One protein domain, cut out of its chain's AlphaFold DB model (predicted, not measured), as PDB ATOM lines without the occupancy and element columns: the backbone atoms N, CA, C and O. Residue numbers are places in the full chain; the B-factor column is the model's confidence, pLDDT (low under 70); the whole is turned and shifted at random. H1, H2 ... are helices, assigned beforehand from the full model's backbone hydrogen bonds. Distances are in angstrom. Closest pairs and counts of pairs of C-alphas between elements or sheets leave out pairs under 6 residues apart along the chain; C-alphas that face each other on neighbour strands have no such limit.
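What this domain is: This is residues 119 to 224 of the 580 residues of an uncharacterized protein of Oscillospiraceae bacterium (UniProt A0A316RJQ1). What does this domain look like? The short helix H4 lies in the middle; H5 and H6 run nearly side by side with it and make a triangle with it, while H1 and H3, a pair running opposite ways, pack on it from the other side. The small helix H2 is near the end of H4, and long links without a named element join H3 to H4 and H5 to H6. What is it made of? The printed part has 106 residues, with six named helices in the order H1, H2, H3, H4, H5, H6 and no named strand, and its class is all helix. How large is its outline? It is compact and rounded, with a radius of gyration of the C-alphas of 12.7 A and spans of 35 by 28 by 23 A.

Where its parts are: Where do the first helices lie? H1 is residues 125 to 133, 13.0 A from first to last C-alpha, and begins with C-alpha 125 at (-36.440, 63.661, 2.204). H2 is residues 140 to 144, 7.8 A long, and H3 is residues 147 to 160, 19.6 A long. What follows them? H4 is residues 174 to 181, 10.2 A long, with C-alpha 174 at (-32.914, 51.939, -4.034). H5 is residues 186 to 195, 14.2 A long. Where does the last helix end? H6 is residues 207 to 220, 19.7 A long, and ends with C-alpha 220 at (-46.364, 34.887, -3.580).

How they stand to each other: Which helix is the hub? H4 is the hub and touches H1, H3, H5 and H6; its centre is 1.2 A from the mean of the C-alphas. It touches H5 at a shallow tilt of 19 degrees, opposite ways, closest at the C-alphas of Trp 178 and Ala 189, 5.0 A apart, and the two form a helical hairpin. It touches H6 at a shallow tilt of 12 degrees, the same way, with residues 210 to 214 of H6 alone, closest at the C-alphas of Glu 179 and Leu 214, 6.1 A apart. How do H5 and H6 meet? They form a hairpin, opposite ways at a shallow tilt of 30 degrees, and touch with residues 214 to 218 of H6 alone; the closest C-alphas, of Pro 186 and Asn 218, are 5.0 A apart. How do the first three helices sit? H1 touches H4 at a steep tilt of 64 degrees, with the C-alphas of Leu 133 and Thr 176 closest at 6.7 A, and touches H3 at a shallow tilt of 29 degrees, opposite ways, with those of Tyr 129 and Ile 157 closest at 7.2 A. H3 and H4, a hairpin, only just touch, with 3 pairs of C-alphas within 8 A, closest at Trp 154 and Leu 181, 6.6 A. H2 is close to but not clearly touching H4, its Leu 143 C-alpha 7.7 A from that of Tyr 180, while H1 and H3 are each apart from H5 and H6. Do the backbones show the helices? Every O i to N i+4 pair is within hydrogen-bond range in H3, H4, H5 and H6; H1 has 3 of 5 and H2 has 0 of 1, with 2 of 2 O i to N i+3 pairs within range in H2.

The domain as a whole: How far does it reach? The two C-alphas farthest apart, those of Phe 120 and Val 219, are 37.3 A apart. Which links are long? Those from H3 to H4, with 13 residues, and from H5 to H6, with 11 residues, are long, while H2 to H3 and H4 to H5 are tight. Is anything missing or uncertain? The printed part has no cut, its mean pLDDT is 96.1, and no printed residue is under 70.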
ATOM      1  N   THR A 119     -33.579  63.529   9.330       95.44
ATOM      2  CA  THR A 119     -32.876  62.544  10.141       95.44
ATOM      3  C   THR A 119     -31.867  63.233  11.043       95.44
ATOM      4  O   THR A 119     -31.554  64.418  10.885       95.44
ATOM      5  N   PHE A 120     -31.291  62.489  11.977       93.88
ATOM      6  CA  PHE A 120     -30.198  62.988  12.808       93.88
ATOM      7  C   PHE A 120     -28.929  63.359  12.021       93.88
ATOM      8  O   PHE A 120     -28.040  63.999  12.583       93.88
ATOM      9  N   TRP A 121     -28.829  63.007  10.731       94.69
ATOM     10  CA  TRP A 121     -27.661  63.315   9.894       94.69
ATOM     11  C   TRP A 121     -27.964  64.130   8.631       94.69
ATOM     12  O   TRP A 121     -27.030  64.646   8.014       94.69
ATOM     13  N   THR A 122     -29.220  64.248   8.195       95.19
ATOM     14  CA  THR A 122     -29.563  64.992   6.977       95.19
ATOM     15  C   THR A 122     -31.014  65.465   6.961       95.19
ATOM     16  O   THR A 122     -31.875  64.879   7.598       95.19
ATOM     17  N   ALA A 123     -31.298  66.515   6.193       95.31
ATOM     18  CA  ALA A 123     -32.659  66.985   5.915       95.31
ATOM     19  C   ALA A 123     -33.179  66.514   4.540       95.31
ATOM     20  O   ALA A 123     -34.187  67.017   4.048       95.31
ATOM     21  N   ASP A 124     -32.458  65.606   3.878       96.81
ATOM     22  CA  ASP A 124     -32.875  65.028   2.602       96.81
ATOM     23  C   ASP A 124     -34.087  64.109   2.796       96.81
ATOM     24  O   ASP A 124     -34.009  63.105   3.505       96.81
ATOM     25  N   ILE A 125     -35.192  64.421   2.115       97.19
ATOM     26  CA  ILE A 125     -36.440  63.661   2.204       97.19
ATOM     27  C   ILE A 125     -36.276  62.195   1.774       97.19
ATOM     28  O   ILE A 125     -36.975  61.324   2.287       97.19
ATOM     29  N   ALA A 126     -35.320  61.885   0.885       97.44
ATOM     30  CA  ALA A 126     -35.029  60.502   0.512       97.44
ATOM     31  C   ALA A 126     -34.588  59.666   1.727       97.44
ATOM     32  O   ALA A 126     -34.972  58.500   1.839       97.44
ATOM     33  N   ALA A 127     -33.850  60.275   2.668       97.50
ATOM     34  CA  ALA A 127     -33.454  59.618   3.909       97.50
ATOM     35  C   ALA A 127     -34.656  59.391   4.832       97.50
ATOM     36  O   ALA A 127     -34.738  58.328   5.437       97.50
ATOM     37  N   SER A 128     -35.592  60.345   4.901       98.19
ATOM     38  CA  SER A 128     -36.814  60.242   5.712       98.19
ATOM     39  C   SER A 128     -37.725  59.107   5.236       98.19
ATOM     40  O   SER A 128     -38.212  58.332   6.049       98.19
ATOM     41  N   TYR A 129     -37.894  58.923   3.920       98.31
ATOM     42  CA  TYR A 129     -38.577  57.729   3.405       98.31
ATOM     43  C   TYR A 129     -37.791  56.454   3.708       98.31
ATOM     44  O   TYR A 129     -38.363  55.454   4.120       98.31
ATOM     45  N   GLY A 130     -36.476  56.467   3.479       97.50
ATOM     46  CA  GLY A 130     -35.639  55.285   3.663       97.50
ATOM     47  C   GLY A 130     -35.625  54.773   5.104       97.50
ATOM     48  O   GLY A 130     -35.691  53.562   5.309       97.50
ATOM     49  N   ILE A 131     -35.544  55.671   6.090       98.19
ATOM     50  CA  ILE A 131     -35.338  55.322   7.502       98.19
ATOM     51  C   ILE A 131     -36.550  54.655   8.158       98.19
ATOM     52  O   ILE A 131     -36.351  53.816   9.031       98.19
ATOM     53  N   GLU A 132     -37.767  54.938   7.682       98.31
ATOM     54  CA  GLU A 132     -39.000  54.284   8.160       98.31
ATOM     55  C   GLU A 132     -39.301  52.944   7.478       98.31
ATOM     56  O   GLU A 132     -40.195  52.204   7.891       98.31
ATOM     57  N   LEU A 133     -38.579  52.629   6.403       98.06
ATOM     58  CA  LEU A 133     -38.717  51.364   5.682       98.06
ATOM     59  C   LEU A 133     -37.578  50.400   6.031       98.06
ATOM     60  O   LEU A 133     -37.750  49.186   5.995       98.06
ATOM     61  N   TYR A 134     -36.398  50.931   6.340       96.31
ATOM     62  CA  TYR A 134     -35.186  50.162   6.578       96.31
ATOM     63  C   TYR A 134     -35.099  49.631   8.021       96.31
ATOM     64  O   TYR A 134     -35.302  50.401   8.954       96.31
ATOM     65  N   PRO A 135     -34.661  48.381   8.241       96.50
ATOM     66  CA  PRO A 135     -34.466  47.325   7.249       96.50
ATOM     67  C   PRO A 135     -35.793  46.623   6.906       96.50
ATOM     68  O   PRO A 135     -36.630  46.425   7.782       96.50
ATOM     69  N   ILE A 136     -35.956  46.151   5.663       97.88
ATOM     70  CA  ILE A 136     -37.065  45.250   5.306       97.88
ATOM     71  C   ILE A 136     -36.631  43.791   5.512       97.88
ATOM     72  O   ILE A 136     -35.623  43.319   4.984       97.88
ATOM     73  N   HIS A 137     -37.410  43.063   6.304       96.00
ATOM     74  CA  HIS A 137     -37.195  41.674   6.703       96.00
ATOM     75  C   HIS A 137     -38.537  40.927   6.793       96.00
ATOM     76  O   HIS A 137     -39.606  41.476   6.532       96.00
ATOM     77  N   GLY A 138     -38.512  39.650   7.193       95.06
ATOM     78  CA  GLY A 138     -39.719  38.811   7.287       95.06
ATOM     79  C   GLY A 138     -40.796  39.299   8.270       95.06
ATOM     80  O   GLY A 138     -41.909  38.790   8.238       95.06
ATOM     81  N   GLY A 139     -40.481  40.286   9.114       96.75
ATOM     82  CA  GLY A 139     -41.410  40.950  10.030       96.75
ATOM     83  C   GLY A 139     -41.899  42.311   9.533       96.75
ATOM     84  O   GLY A 139     -42.683  42.952  10.221       96.75
ATOM     85  N   SER A 140     -41.487  42.771   8.351       98.12
ATOM     86  CA  SER A 140     -41.836  44.104   7.832       98.12
ATOM     87  C   SER A 140     -43.168  44.141   7.075       98.12
ATOM     88  O   SER A 140     -43.511  45.154   6.477       98.12
ATOM     89  N   PHE A 141     -43.956  43.060   7.092       97.50
ATOM     90  CA  PHE A 141     -45.234  42.988   6.369       97.50
ATOM     91  C   PHE A 141     -46.318  43.940   6.898       97.50
ATOM     92  O   PHE A 141     -47.275  44.214   6.173       97.50
ATOM     93  N   TYR A 142     -46.144  44.524   8.092       97.56
ATOM     94  CA  TYR A 142     -46.982  45.634   8.555       97.56
ATOM     95  C   TYR A 142     -46.965  46.822   7.572       97.56
ATOM     96  O   TYR A 142     -48.000  47.444   7.350       97.56
ATOM     97  N   LEU A 143     -45.834  47.062   6.892       98.12
ATOM     98  CA  LEU A 143     -45.689  48.100   5.866       98.12
ATOM     99  C   LEU A 143     -46.605  47.875   4.653       98.12
ATOM    100  O   LEU A 143     -46.994  48.833   3.990       98.12
ATOM    101  N   GLY A 144     -46.951  46.618   4.359       96.31
ATOM    102  CA  GLY A 144     -47.775  46.216   3.216       96.31
ATOM    103  C   GLY A 144     -49.253  46.004   3.547       96.31
ATOM    104  O   GLY A 144     -49.998  45.514   2.701       96.31
ATOM    105  N   ARG A 145     -49.689  46.314   4.774       95.12
ATOM    106  CA  ARG A 145     -51.028  45.962   5.269       95.12
ATOM    107  C   ARG A 145     -52.148  46.806   4.648       95.12
ATOM    108  O   ARG A 145     -53.236  46.286   4.404       95.12
ATOM    109  N   ASN A 146     -51.863  48.081   4.382       96.75
ATOM    110  CA  ASN A 146     -52.766  49.048   3.761       96.75
ATOM    111  C   ASN A 146     -52.244  49.436   2.371       96.75
ATOM    112  O   ASN A 146     -51.447  50.361   2.219       96.75
ATOM    113  N   LEU A 147     -52.690  48.721   1.336       96.00
ATOM    114  CA  LEU A 147     -52.181  48.914  -0.025       96.00
ATOM    115  C   LEU A 147     -52.539  50.279  -0.629       96.00
ATOM    116  O   LEU A 147     -51.837  50.737  -1.528       96.00
ATOM    117  N   ASP A 148     -53.597  50.939  -0.157       97.25
ATOM    118  CA  ASP A 148     -53.935  52.293  -0.609       97.25
ATOM    119  C   ASP A 148     -52.913  53.305  -0.087       97.25
ATOM    120  O   ASP A 148     -52.399  54.113  -0.864       97.25
ATOM    121  N   TYR A 149     -52.522  53.181   1.185       98.31
ATOM    122  CA  TYR A 149     -51.422  53.964   1.741       98.31
ATOM    123  C   TYR A 149     -50.091  53.658   1.038       98.31
ATOM    124  O   TYR A 149     -49.378  54.583   0.660       98.31
ATOM    125  N   VAL A 150     -49.789  52.385   0.749       98.44
ATOM    126  CA  VAL A 150     -48.566  52.018   0.006       98.44
ATOM    127  C   VAL A 150     -48.522  52.673  -1.376       98.44
ATOM    128  O   VAL A 150     -47.482  53.190  -1.780       98.44
ATOM    129  N   ARG A 151     -49.647  52.712  -2.104       98.50
ATOM    130  CA  ARG A 151     -49.733  53.411  -3.400       98.50
ATOM    131  C   ARG A 151     -49.545  54.915  -3.250       98.50
ATOM    132  O   ARG A 151     -48.863  55.503  -4.090       98.50
ATOM    133  N   LYS A 152     -50.125  55.531  -2.216       98.50
ATOM    134  CA  LYS A 152     -49.950  56.959  -1.908       98.50
ATOM    135  C   LYS A 152     -48.477  57.267  -1.639       98.50
ATOM    136  O   LYS A 152     -47.891  58.073  -2.361       98.50
ATOM    137  N   LEU A 153     -47.862  56.559  -0.690       98.62
ATOM    138  CA  LEU A 153     -46.476  56.786  -0.297       98.62
ATOM    139  C   LEU A 153     -45.496  56.480  -1.434       98.62
ATOM    140  O   LEU A 153     -44.601  57.276  -1.691       98.62
ATOM    141  N   TRP A 154     -45.674  55.384  -2.177       98.69
ATOM    142  CA  TRP A 154     -44.818  55.099  -3.335       98.69
ATOM    143  C   TRP A 154     -44.916  56.190  -4.408       98.69
ATOM    144  O   TRP A 154     -43.899  56.601  -4.967       98.69
ATOM    145  N   SER A 155     -46.131  56.672  -4.695       98.56
ATOM    146  CA  SER A 155     -46.336  57.754  -5.667       98.56
ATOM    147  C   SER A 155     -45.627  59.036  -5.224       98.56
ATOM    148  O   SER A 155     -45.039  59.728  -6.051       98.56
ATOM    149  N   GLU A 156     -45.635  59.319  -3.920       98.38
ATOM    150  CA  GLU A 156     -44.910  60.435  -3.315       98.38
ATOM    151  C   GLU A 156     -43.384  60.246  -3.376       98.38
ATOM    152  O   GLU A 156     -42.687  61.149  -3.838       98.38
ATOM    153  N   ILE A 157     -42.861  59.068  -3.013       98.56
ATOM    154  CA  ILE A 157     -41.435  58.717  -3.145       98.56
ATOM    155  C   ILE A 157     -40.981  58.919  -4.595       98.56
ATOM    156  O   ILE A 157     -39.953  59.547  -4.846       98.56
ATOM    157  N   ALA A 158     -41.755  58.426  -5.565       98.44
ATOM    158  CA  ALA A 158     -41.446  58.545  -6.985       98.44
ATOM    159  C   ALA A 158     -41.477  59.992  -7.502       98.44
ATOM    160  O   ALA A 158     -40.743  60.316  -8.434       98.44
ATOM    161  N   ALA A 159     -42.321  60.852  -6.922       98.31
ATOM    162  CA  ALA A 159     -42.428  62.260  -7.297       98.31
ATOM    163  C   ALA A 159     -41.352  63.140  -6.638       98.31
ATOM    164  O   ALA A 159     -40.874  64.090  -7.256       98.31
ATOM    165  N   ASN A 160     -40.977  62.824  -5.397       97.81
ATOM    166  CA  ASN A 160     -40.079  63.638  -4.576       97.81
ATOM    167  C   ASN A 160     -38.610  63.193  -4.642       97.81
ATOM    168  O   ASN A 160     -37.752  63.843  -4.049       97.81
ATOM    169  N   THR A 161     -38.305  62.102  -5.346       97.62
ATOM    170  CA  THR A 161     -36.945  61.562  -5.483       97.62
ATOM    171  C   THR A 161     -36.655  61.135  -6.925       97.62
ATOM    172  O   THR A 161     -37.571  60.912  -7.715       97.62
ATOM    173  N   GLY A 162     -35.384  60.938  -7.282       96.94
ATOM    174  CA  GLY A 162     -34.990  60.348  -8.565       96.94
ATOM    175  C   GLY A 162     -34.970  58.814  -8.610       96.94
ATOM    176  O   GLY A 162     -34.207  58.240  -9.392       96.94
ATOM    177  N   ILE A 163     -35.793  58.122  -7.806       97.44
ATOM    178  CA  ILE A 163     -35.826  56.644  -7.749       97.44
ATOM    179  C   ILE A 163     -36.124  55.987  -9.108       97.44
ATOM    180  O   ILE A 163     -35.639  54.893  -9.392       97.44
ATOM    181  N   LEU A 164     -36.901  56.653  -9.971       97.38
ATOM    182  CA  LEU A 164     -37.264  56.146 -11.301       97.38
ATOM    183  C   LEU A 164     -36.206  56.429 -12.377       97.38
ATOM    184  O   LEU A 164     -36.236  55.809 -13.440       97.38
ATOM    185  N   SER A 165     -35.294  57.368 -12.124       95.31
ATOM    186  CA  SER A 165     -34.245  57.793 -13.058       95.31
ATOM    187  C   SER A 165     -32.851  57.304 -12.660       95.31
ATOM    188  O   SER A 165     -31.881  57.645 -13.338       95.31
ATOM    189  N   ASN A 166     -32.748  56.477 -11.611       92.06
ATOM    190  CA  ASN A 166     -31.485  56.005 -11.040       92.06
ATOM    191  C   ASN A 166     -30.567  57.161 -10.616       92.06
ATOM    192  O   ASN A 166     -29.357  57.131 -10.857       92.06
ATOM    193  N   GLU A 167     -31.153  58.201 -10.019       94.81
ATOM    194  CA  GLU A 167     -30.398  59.335  -9.497       94.81
ATOM    195  C   GLU A 167     -29.330  58.873  -8.498       94.81
ATOM    196  O   GLU A 167     -29.565  58.053  -7.608       94.81
ATOM    197  N   VAL A 168     -28.124  59.427  -8.631       92.81
ATOM    198  CA  VAL A 168     -27.035  59.163  -7.692       92.81
ATOM    199  C   VAL A 168     -27.221  60.049  -6.462       92.81
ATOM    200  O   VAL A 168     -26.707  61.163  -6.408       92.81
ATOM    201  N   ASN A 169     -27.934  59.530  -5.466       94.12
ATOM    202  CA  ASN A 169     -28.105  60.154  -4.157       94.12
ATOM    203  C   ASN A 169     -27.786  59.121  -3.047       94.12
ATOM    204  O   ASN A 169     -28.382  58.043  -3.043       94.12
ATOM    205  N   PRO A 170     -26.860  59.400  -2.105       91.44
ATOM    206  CA  PRO A 170     -26.514  58.473  -1.016       91.44
ATOM    207  C   PRO A 170     -27.668  58.171  -0.042       91.44
ATOM    208  O   PRO A 170     -27.640  57.145   0.637       91.44
ATOM    209  N   ASN A 171     -28.679  59.036   0.024       95.00
ATOM    210  CA  ASN A 171     -29.882  58.843   0.832       95.00
ATOM    211  C   ASN A 171     -31.001  58.114   0.075       95.00
ATOM    212  O   ASN A 171     -32.004  57.738   0.671       95.00
ATOM    213  N   LEU A 172     -30.835  57.890  -1.232       96.06
ATOM    214  CA  LEU A 172     -31.797  57.176  -2.063       96.06
ATOM    215  C   LEU A 172     -31.499  55.672  -2.026       96.06
ATOM    216  O   LEU A 172     -30.768  55.135  -2.864       96.06
ATOM    217  N   TRP A 173     -32.034  54.994  -1.010       96.56
ATOM    218  CA  TRP A 173     -31.806  53.565  -0.759       96.56
ATOM    219  C   TRP A 173     -32.672  52.715  -1.691       96.56
ATOM    220  O   TRP A 173     -33.749  52.242  -1.330       96.56
ATOM    221  N   HIS A 174     -32.203  52.584  -2.933       97.06
ATOM    222  CA  HIS A 174     -32.914  51.939  -4.034       97.06
ATOM    223  C   HIS A 174     -33.406  50.533  -3.670       97.06
ATOM    224  O   HIS A 174     -34.549  50.183  -3.935       97.06
ATOM    225  N   ASP A 175     -32.546  49.747  -3.033       94.88
ATOM    226  CA  ASP A 175     -32.816  48.415  -2.506       94.88
ATOM    227  C   ASP A 175     -34.039  48.385  -1.573       94.88
ATOM    228  O   ASP A 175     -35.019  47.715  -1.899       94.88
ATOM    229  N   THR A 176     -34.041  49.180  -0.501       97.50
ATOM    230  CA  THR A 176     -35.176  49.286   0.431       97.50
ATOM    231  C   THR A 176     -36.450  49.781  -0.258       97.50
ATOM    232  O   THR A 176     -37.536  49.236  -0.064       97.50
ATOM    233  N   MET A 177     -36.348  50.821  -1.089       98.25
ATOM    234  CA  MET A 177     -37.521  51.430  -1.723       98.25
ATOM    235  C   MET A 177     -38.165  50.507  -2.766       98.25
ATOM    236  O   MET A 177     -39.386  50.501  -2.912       98.25
ATOM    237  N   TRP A 178     -37.383  49.693  -3.478       98.31
ATOM    238  CA  TRP A 178     -37.935  48.695  -4.395       98.31
ATOM    239  C   TRP A 178     -38.532  47.496  -3.662       98.31
ATOM    240  O   TRP A 178     -39.554  46.967  -4.100       98.31
ATOM    241  N   GLU A 179     -37.947  47.080  -2.536       98.44
ATOM    242  CA  GLU A 179     -38.568  46.094  -1.648       98.44
ATOM    243  C   GLU A 179     -39.943  46.592  -1.170       98.44
ATOM    244  O   GLU A 179     -40.911  45.831  -1.225       98.44
ATOM    245  N   TYR A 180     -40.080  47.881  -0.846       98.69
ATOM    246  CA  TYR A 180     -41.374  48.494  -0.531       98.69
ATOM    247  C   TYR A 180     -42.335  48.544  -1.734       98.69
ATOM    248  O   TYR A 180     -43.487  48.124  -1.623       98.69
ATOM    249  N   LEU A 181     -41.869  48.967  -2.920       98.69
ATOM    250  CA  LEU A 181     -42.671  48.925  -4.156       98.69
ATOM    251  C   LEU A 181     -43.245  47.526  -4.418       98.69
ATOM    252  O   LEU A 181     -44.370  47.390  -4.903       98.69
ATOM    253  N   SER A 182     -42.498  46.474  -4.082       98.50
ATOM    254  CA  SER A 182     -42.923  45.102  -4.349       98.50
ATOM    255  C   SER A 182     -44.199  44.671  -3.616       98.50
ATOM    256  O   SER A 182     -44.831  43.704  -4.041       98.50
ATOM    257  N   PHE A 183     -44.640  45.410  -2.589       98.19
ATOM    258  CA  PHE A 183     -45.954  45.202  -1.972       98.19
ATOM    259  C   PHE A 183     -47.119  45.488  -2.930       98.19
ATOM    260  O   PHE A 183     -48.173  44.866  -2.805       98.19
ATOM    261  N   ILE A 184     -46.953  46.400  -3.897       97.50
ATOM    262  CA  ILE A 184     -48.006  46.777  -4.857       97.50
ATOM    263  C   ILE A 184     -47.687  46.370  -6.297       97.50
ATOM    264  O   ILE A 184     -48.611  46.023  -7.031       97.50
ATOM    265  N   ASP A 185     -46.412  46.383  -6.696       97.69
ATOM    266  CA  ASP A 185     -45.964  46.045  -8.050       97.69
ATOM    267  C   ASP A 185     -44.572  45.375  -8.027       97.69
ATOM    268  O   ASP A 185     -43.541  46.003  -8.306       97.69
ATOM    269  N   PRO A 186     -44.506  44.077  -7.676       97.56
ATOM    270  CA  PRO A 186     -43.239  43.355  -7.589       97.56
ATOM    271  C   PRO A 186     -42.547  43.203  -8.945       97.56
ATOM    272  O   PRO A 186     -41.318  43.159  -9.004       97.56
ATOM    273  N   GLN A 187     -43.299  43.173 -10.049       98.06
ATOM    274  CA  GLN A 187     -42.708  43.096 -11.381       98.06
ATOM    275  C   GLN A 187     -41.984  44.401 -11.730       98.06
ATOM    276  O   GLN A 187     -40.838  44.356 -12.185       98.06
ATOM    277  N   LYS A 188     -42.593  45.560 -11.446       98.19
ATOM    278  CA  LYS A 188     -41.934  46.853 -11.650       98.19
ATOM    279  C   LYS A 188     -40.711  47.031 -10.758       98.19
ATOM    280  O   LYS A 188     -39.695  47.558 -11.215       98.19
ATOM    281  N   ALA A 189     -40.771  46.561  -9.515       98.38
ATOM    282  CA  ALA A 189     -39.620  46.578  -8.618       98.38
ATOM    283  C   ALA A 189     -38.436  45.769  -9.178       98.38
ATOM    284  O   ALA A 189     -37.305  46.253  -9.174       98.38
ATOM    285  N   ILE A 190     -38.692  44.584  -9.748       98.69
ATOM    286  CA  ILE A 190     -37.668  43.768 -10.426       98.69
ATOM    287  C   ILE A 190     -37.091  44.495 -11.651       98.69
ATOM    288  O   ILE A 190     -35.884  44.446 -11.893       98.69
ATOM    289  N   GLU A 191     -37.920  45.182 -12.438       98.44
ATOM    290  CA  GLU A 191     -37.445  45.969 -13.583       98.44
ATOM    291  C   GLU A 191     -36.501  47.096 -13.154       98.44
ATOM    292  O   GLU A 191     -35.430  47.254 -13.744       98.44
ATOM    293  N   LEU A 192     -36.867  47.853 -12.114       97.94
ATOM    294  CA  LEU A 192     -36.025  48.921 -11.569       97.94
ATOM    295  C   LEU A 192     -34.717  48.352 -11.005       97.94
ATOM    296  O   LEU A 192     -33.642  48.848 -11.351       97.94
ATOM    297  N   TYR A 193     -34.801  47.245 -10.261       97.56
ATOM    298  CA  TYR A 193     -33.644  46.502  -9.765       97.56
ATOM    299  C   TYR A 193     -32.653  46.131 -10.870       97.56
ATOM    300  O   TYR A 193     -31.452  46.388 -10.750       97.56
ATOM    301  N   ASN A 194     -33.154  45.579 -11.976       97.06
ATOM    302  CA  ASN A 194     -32.329  45.183 -13.114       97.06
ATOM    303  C   ASN A 194     -31.794  46.382 -13.909       97.06
ATOM    304  O   ASN A 194     -30.749  46.268 -14.549       97.06
ATOM    305  N   SER A 195     -32.481  47.529 -13.869       96.19
ATOM    306  CA  SER A 195     -32.049  48.743 -14.569       96.19
ATOM    307  C   SER A 195     -30.790  49.375 -13.964       96.19
ATOM    308  O   SER A 195     -30.058  50.071 -14.669       96.19
ATOM    309  N   ASN A 196     -30.506  49.107 -12.684       94.81
ATOM    310  CA  ASN A 196     -29.386  49.701 -11.958       94.81
ATOM    311  C   ASN A 196     -28.607  48.656 -11.130       94.81
ATOM    312  O   ASN A 196     -28.646  48.639  -9.894       94.81
ATOM    313  N   PRO A 197     -27.846  47.775 -11.809       92.00
ATOM    314  CA  PRO A 197     -27.079  46.710 -11.158       92.00
ATOM    315  C   PRO A 197     -25.853  47.226 -10.387       92.00
ATOM    316  O   PRO A 197     -25.281  46.490  -9.588       92.00
ATOM    317  N   LYS A 198     -25.431  48.477 -10.632       89.44
ATOM    318  CA  LYS A 198     -24.276  49.129  -9.988       89.44
ATOM    319  C   LYS A 198     -24.677  50.169  -8.937       89.44
ATOM    320  O   LYS A 198     -23.847  50.992  -8.562       89.44
ATOM    321  N   ARG A 199     -25.937  50.157  -8.494       90.44
ATOM    322  CA  ARG A 199     -26.427  51.041  -7.431       90.44
ATOM    323  C   ARG A 199     -25.574  50.918  -6.168       90.44
ATOM    324  O   ARG A 199     -25.022  49.854  -5.881       90.44
ATOM    325  N   ASN A 200     -25.545  51.989  -5.387       87.19
ATOM    326  CA  ASN A 200     -25.039  51.915  -4.024       87.19
ATOM    327  C   ASN A 200     -26.017  51.088  -3.185       87.19
ATOM    328  O   ASN A 200     -27.223  51.300  -3.272       87.19
ATOM    329  N   LEU A 201     -25.493  50.145  -2.404       87.44
ATOM    330  CA  LEU A 201     -26.284  49.403  -1.426       87.44
ATOM    331  C   LEU A 201     -26.260  50.148  -0.101       87.44
ATOM    332  O   LEU A 201     -25.200  50.626   0.322       87.44
ATOM    333  N   LYS A 202     -27.404  50.206   0.574       90.44
ATOM    334  CA  LYS A 202     -27.443  50.663   1.956       90.44
ATOM    335  C   LYS A 202     -26.676  49.669   2.836       90.44
ATOM    336  O   LYS A 202     -26.761  48.453   2.666       90.44
ATOM    337  N   PHE A 203     -25.888  50.190   3.779       88.88
ATOM    338  CA  PHE A 203     -25.237  49.365   4.799       88.88
ATOM    339  C   PHE A 203     -26.271  48.471   5.494       88.88
ATOM    340  O   PHE A 203     -27.337  48.957   5.853       88.88
ATOM    341  N   GLY A 204     -25.949  47.190   5.677       88.25
ATOM    342  CA  GLY A 204     -26.871  46.202   6.245       88.25
ATOM    343  C   GLY A 204     -27.739  45.468   5.217       88.25
ATOM    344  O   GLY A 204     -28.353  44.471   5.581       88.25
ATOM    345  N   ILE A 205     -27.743  45.886   3.943       91.44
ATOM    346  CA  ILE A 205     -28.485  45.220   2.861       91.44
ATOM    347  C   ILE A 205     -27.530  44.535   1.877       91.44
ATOM    348  O   ILE A 205     -26.414  44.989   1.615       91.44
ATOM    349  N   SER A 206     -27.974  43.408   1.316       92.81
ATOM    350  CA  SER A 206     -27.240  42.657   0.295       92.81
ATOM    351  C   SER A 206     -28.042  42.501  -0.995       92.81
ATOM    352  O   SER A 206     -29.267  42.402  -0.978       92.81
ATOM    353  N   GLN A 207     -27.348  42.366  -2.131       92.06
ATOM    354  CA  GLN A 207     -28.017  42.038  -3.398       92.06
ATOM    355  C   GLN A 207     -28.803  40.726  -3.311       92.06
ATOM    356  O   GLN A 207     -29.860  40.616  -3.921       92.06
ATOM    357  N   ALA A 208     -28.300  39.747  -2.552       94.06
ATOM    358  CA  ALA A 208     -28.963  38.461  -2.374       94.06
ATOM    359  C   ALA A 208     -30.313  38.612  -1.660       94.06
ATOM    360  O   ALA A 208     -31.302  38.048  -2.122       94.06
ATOM    361  N   GLN A 209     -30.362  39.404  -0.584       95.88
ATOM    362  CA  GLN A 209     -31.597  39.712   0.138       95.88
ATOM    363  C   GLN A 209     -32.605  40.407  -0.774       95.88
ATOM    364  O   GLN A 209     -33.715  39.905  -0.928       95.88
ATOM    365  N   THR A 210     -32.206  41.502  -1.425       96.44
ATOM    366  CA  THR A 210     -33.111  42.267  -2.290       96.44
ATOM    367  C   THR A 210     -33.608  41.431  -3.456       96.44
ATOM    368  O   THR A 210     -34.805  41.390  -3.727       96.44
ATOM    369  N   TYR A 211     -32.721  40.689  -4.119       97.44
ATOM    370  CA  TYR A 211     -33.117  39.773  -5.182       97.44
ATOM    371  C   TYR A 211     -34.123  38.732  -4.674       97.44
ATOM    372  O   TYR A 211     -35.184  38.554  -5.269       97.44
ATOM    373  N   HIS A 212     -33.828  38.074  -3.550       97.69
ATOM    374  CA  HIS A 212     -34.723  37.082  -2.963       97.69
ATOM    375  C   HIS A 212     -36.094  37.680  -2.625       97.69
ATOM    376  O   HIS A 212     -37.108  37.111  -3.020       97.69
ATOM    377  N   TRP A 213     -36.133  38.827  -1.944       98.12
ATOM    378  CA  TRP A 213     -37.371  39.498  -1.550       98.12
ATOM    379  C   TRP A 213     -38.244  39.833  -2.760       98.12
ATOM    380  O   TRP A 213     -39.394  39.399  -2.832       98.12
ATOM    381  N   LEU A 214     -37.686  40.538  -3.749       98.50
ATOM    382  CA  LEU A 214     -38.426  40.979  -4.932       98.50
ATOM    383  C   LEU A 214     -39.011  39.796  -5.713       98.50
ATOM    384  O   LEU A 214     -40.178  39.811  -6.110       98.50
ATOM    385  N   HIS A 215     -38.216  38.743  -5.907       98.00
ATOM    386  CA  HIS A 215     -38.664  37.550  -6.616       98.00
ATOM    387  C   HIS A 215     -39.671  36.726  -5.800       98.00
ATOM    388  O   HIS A 215     -40.631  36.215  -6.381       98.00
ATOM    389  N   ALA A 216     -39.514  36.636  -4.475       95.94
ATOM    390  CA  ALA A 216     -40.480  35.978  -3.600       95.94
ATOM    391  C   ALA A 216     -41.833  36.702  -3.621       95.94
ATOM    392  O   ALA A 216     -42.853  36.059  -3.867       95.94
ATOM    393  N   MET A 217     -41.846  38.030  -3.477       97.00
ATOM    394  CA  MET A 217     -43.060  38.848  -3.576       97.00
ATOM    395  C   MET A 217     -43.734  38.706  -4.945       97.00
ATOM    396  O   MET A 217     -44.956  38.584  -5.030       97.00
ATOM    397  N   ASN A 218     -42.956  38.616  -6.031       96.31
ATOM    398  CA  ASN A 218     -43.514  38.382  -7.363       96.31
ATOM    399  C   ASN A 218     -44.189  37.006  -7.495       96.31
ATOM    400  O   ASN A 218     -45.165  36.861  -8.234       96.31
ATOM    401  N   VAL A 219     -43.696  35.978  -6.801       93.56
ATOM    402  CA  VAL A 219     -44.290  34.630  -6.816       93.56
ATOM    403  C   VAL A 219     -45.502  34.540  -5.888       93.56
ATOM    404  O   VAL A 219     -46.553  34.073  -6.330       93.56
ATOM    405  N   LEU A 220     -45.358  34.992  -4.640       93.62
ATOM    406  CA  LEU A 220     -46.364  34.887  -3.580       93.62
ATOM    407  C   LEU A 220     -47.563  35.816  -3.814       93.62
ATOM    408  O   LEU A 220     -48.705  35.412  -3.599       93.62
ATOM    409  N   GLY A 221     -47.312  37.031  -4.307       92.50
ATOM    410  CA  GLY A 221     -48.311  38.087  -4.423       92.50
ATOM    411  C   GLY A 221     -48.342  39.012  -3.205       92.50
ATOM    412  O   GLY A 221     -47.359  39.157  -2.482       92.50
ATOM    413  N   GLN A 222     -49.478  39.674  -3.012       94.62
ATOM    414  CA  GLN A 222     -49.674  40.684  -1.972       94.62
ATOM    415  C   GLN A 222     -49.909  40.022  -0.618       94.62
ATOM    416  O   GLN A 222     -50.574  38.995  -0.548       94.62
ATOM    417  N   TYR A 223     -49.401  40.611   0.462       94.81
ATOM    418  CA  TYR A 223     -49.726  40.157   1.813       94.81
ATOM    419  C   TYR A 223     -51.235  40.302   2.078       94.81
ATOM    420  O   TYR A 223     -51.798  41.379   1.885       94.81
ATOM    421  N   ASP A 224     -51.894  39.217   2.493       95.19
ATOM    422  CA  ASP A 224     -53.327  39.204   2.792       95.19
ATOM    423  C   ASP A 224     -53.549  39.343   4.300       95.19
ATOM    424  O   ASP A 224     -53.611  38.369   5.050       95.19
TER     425      ASP A 224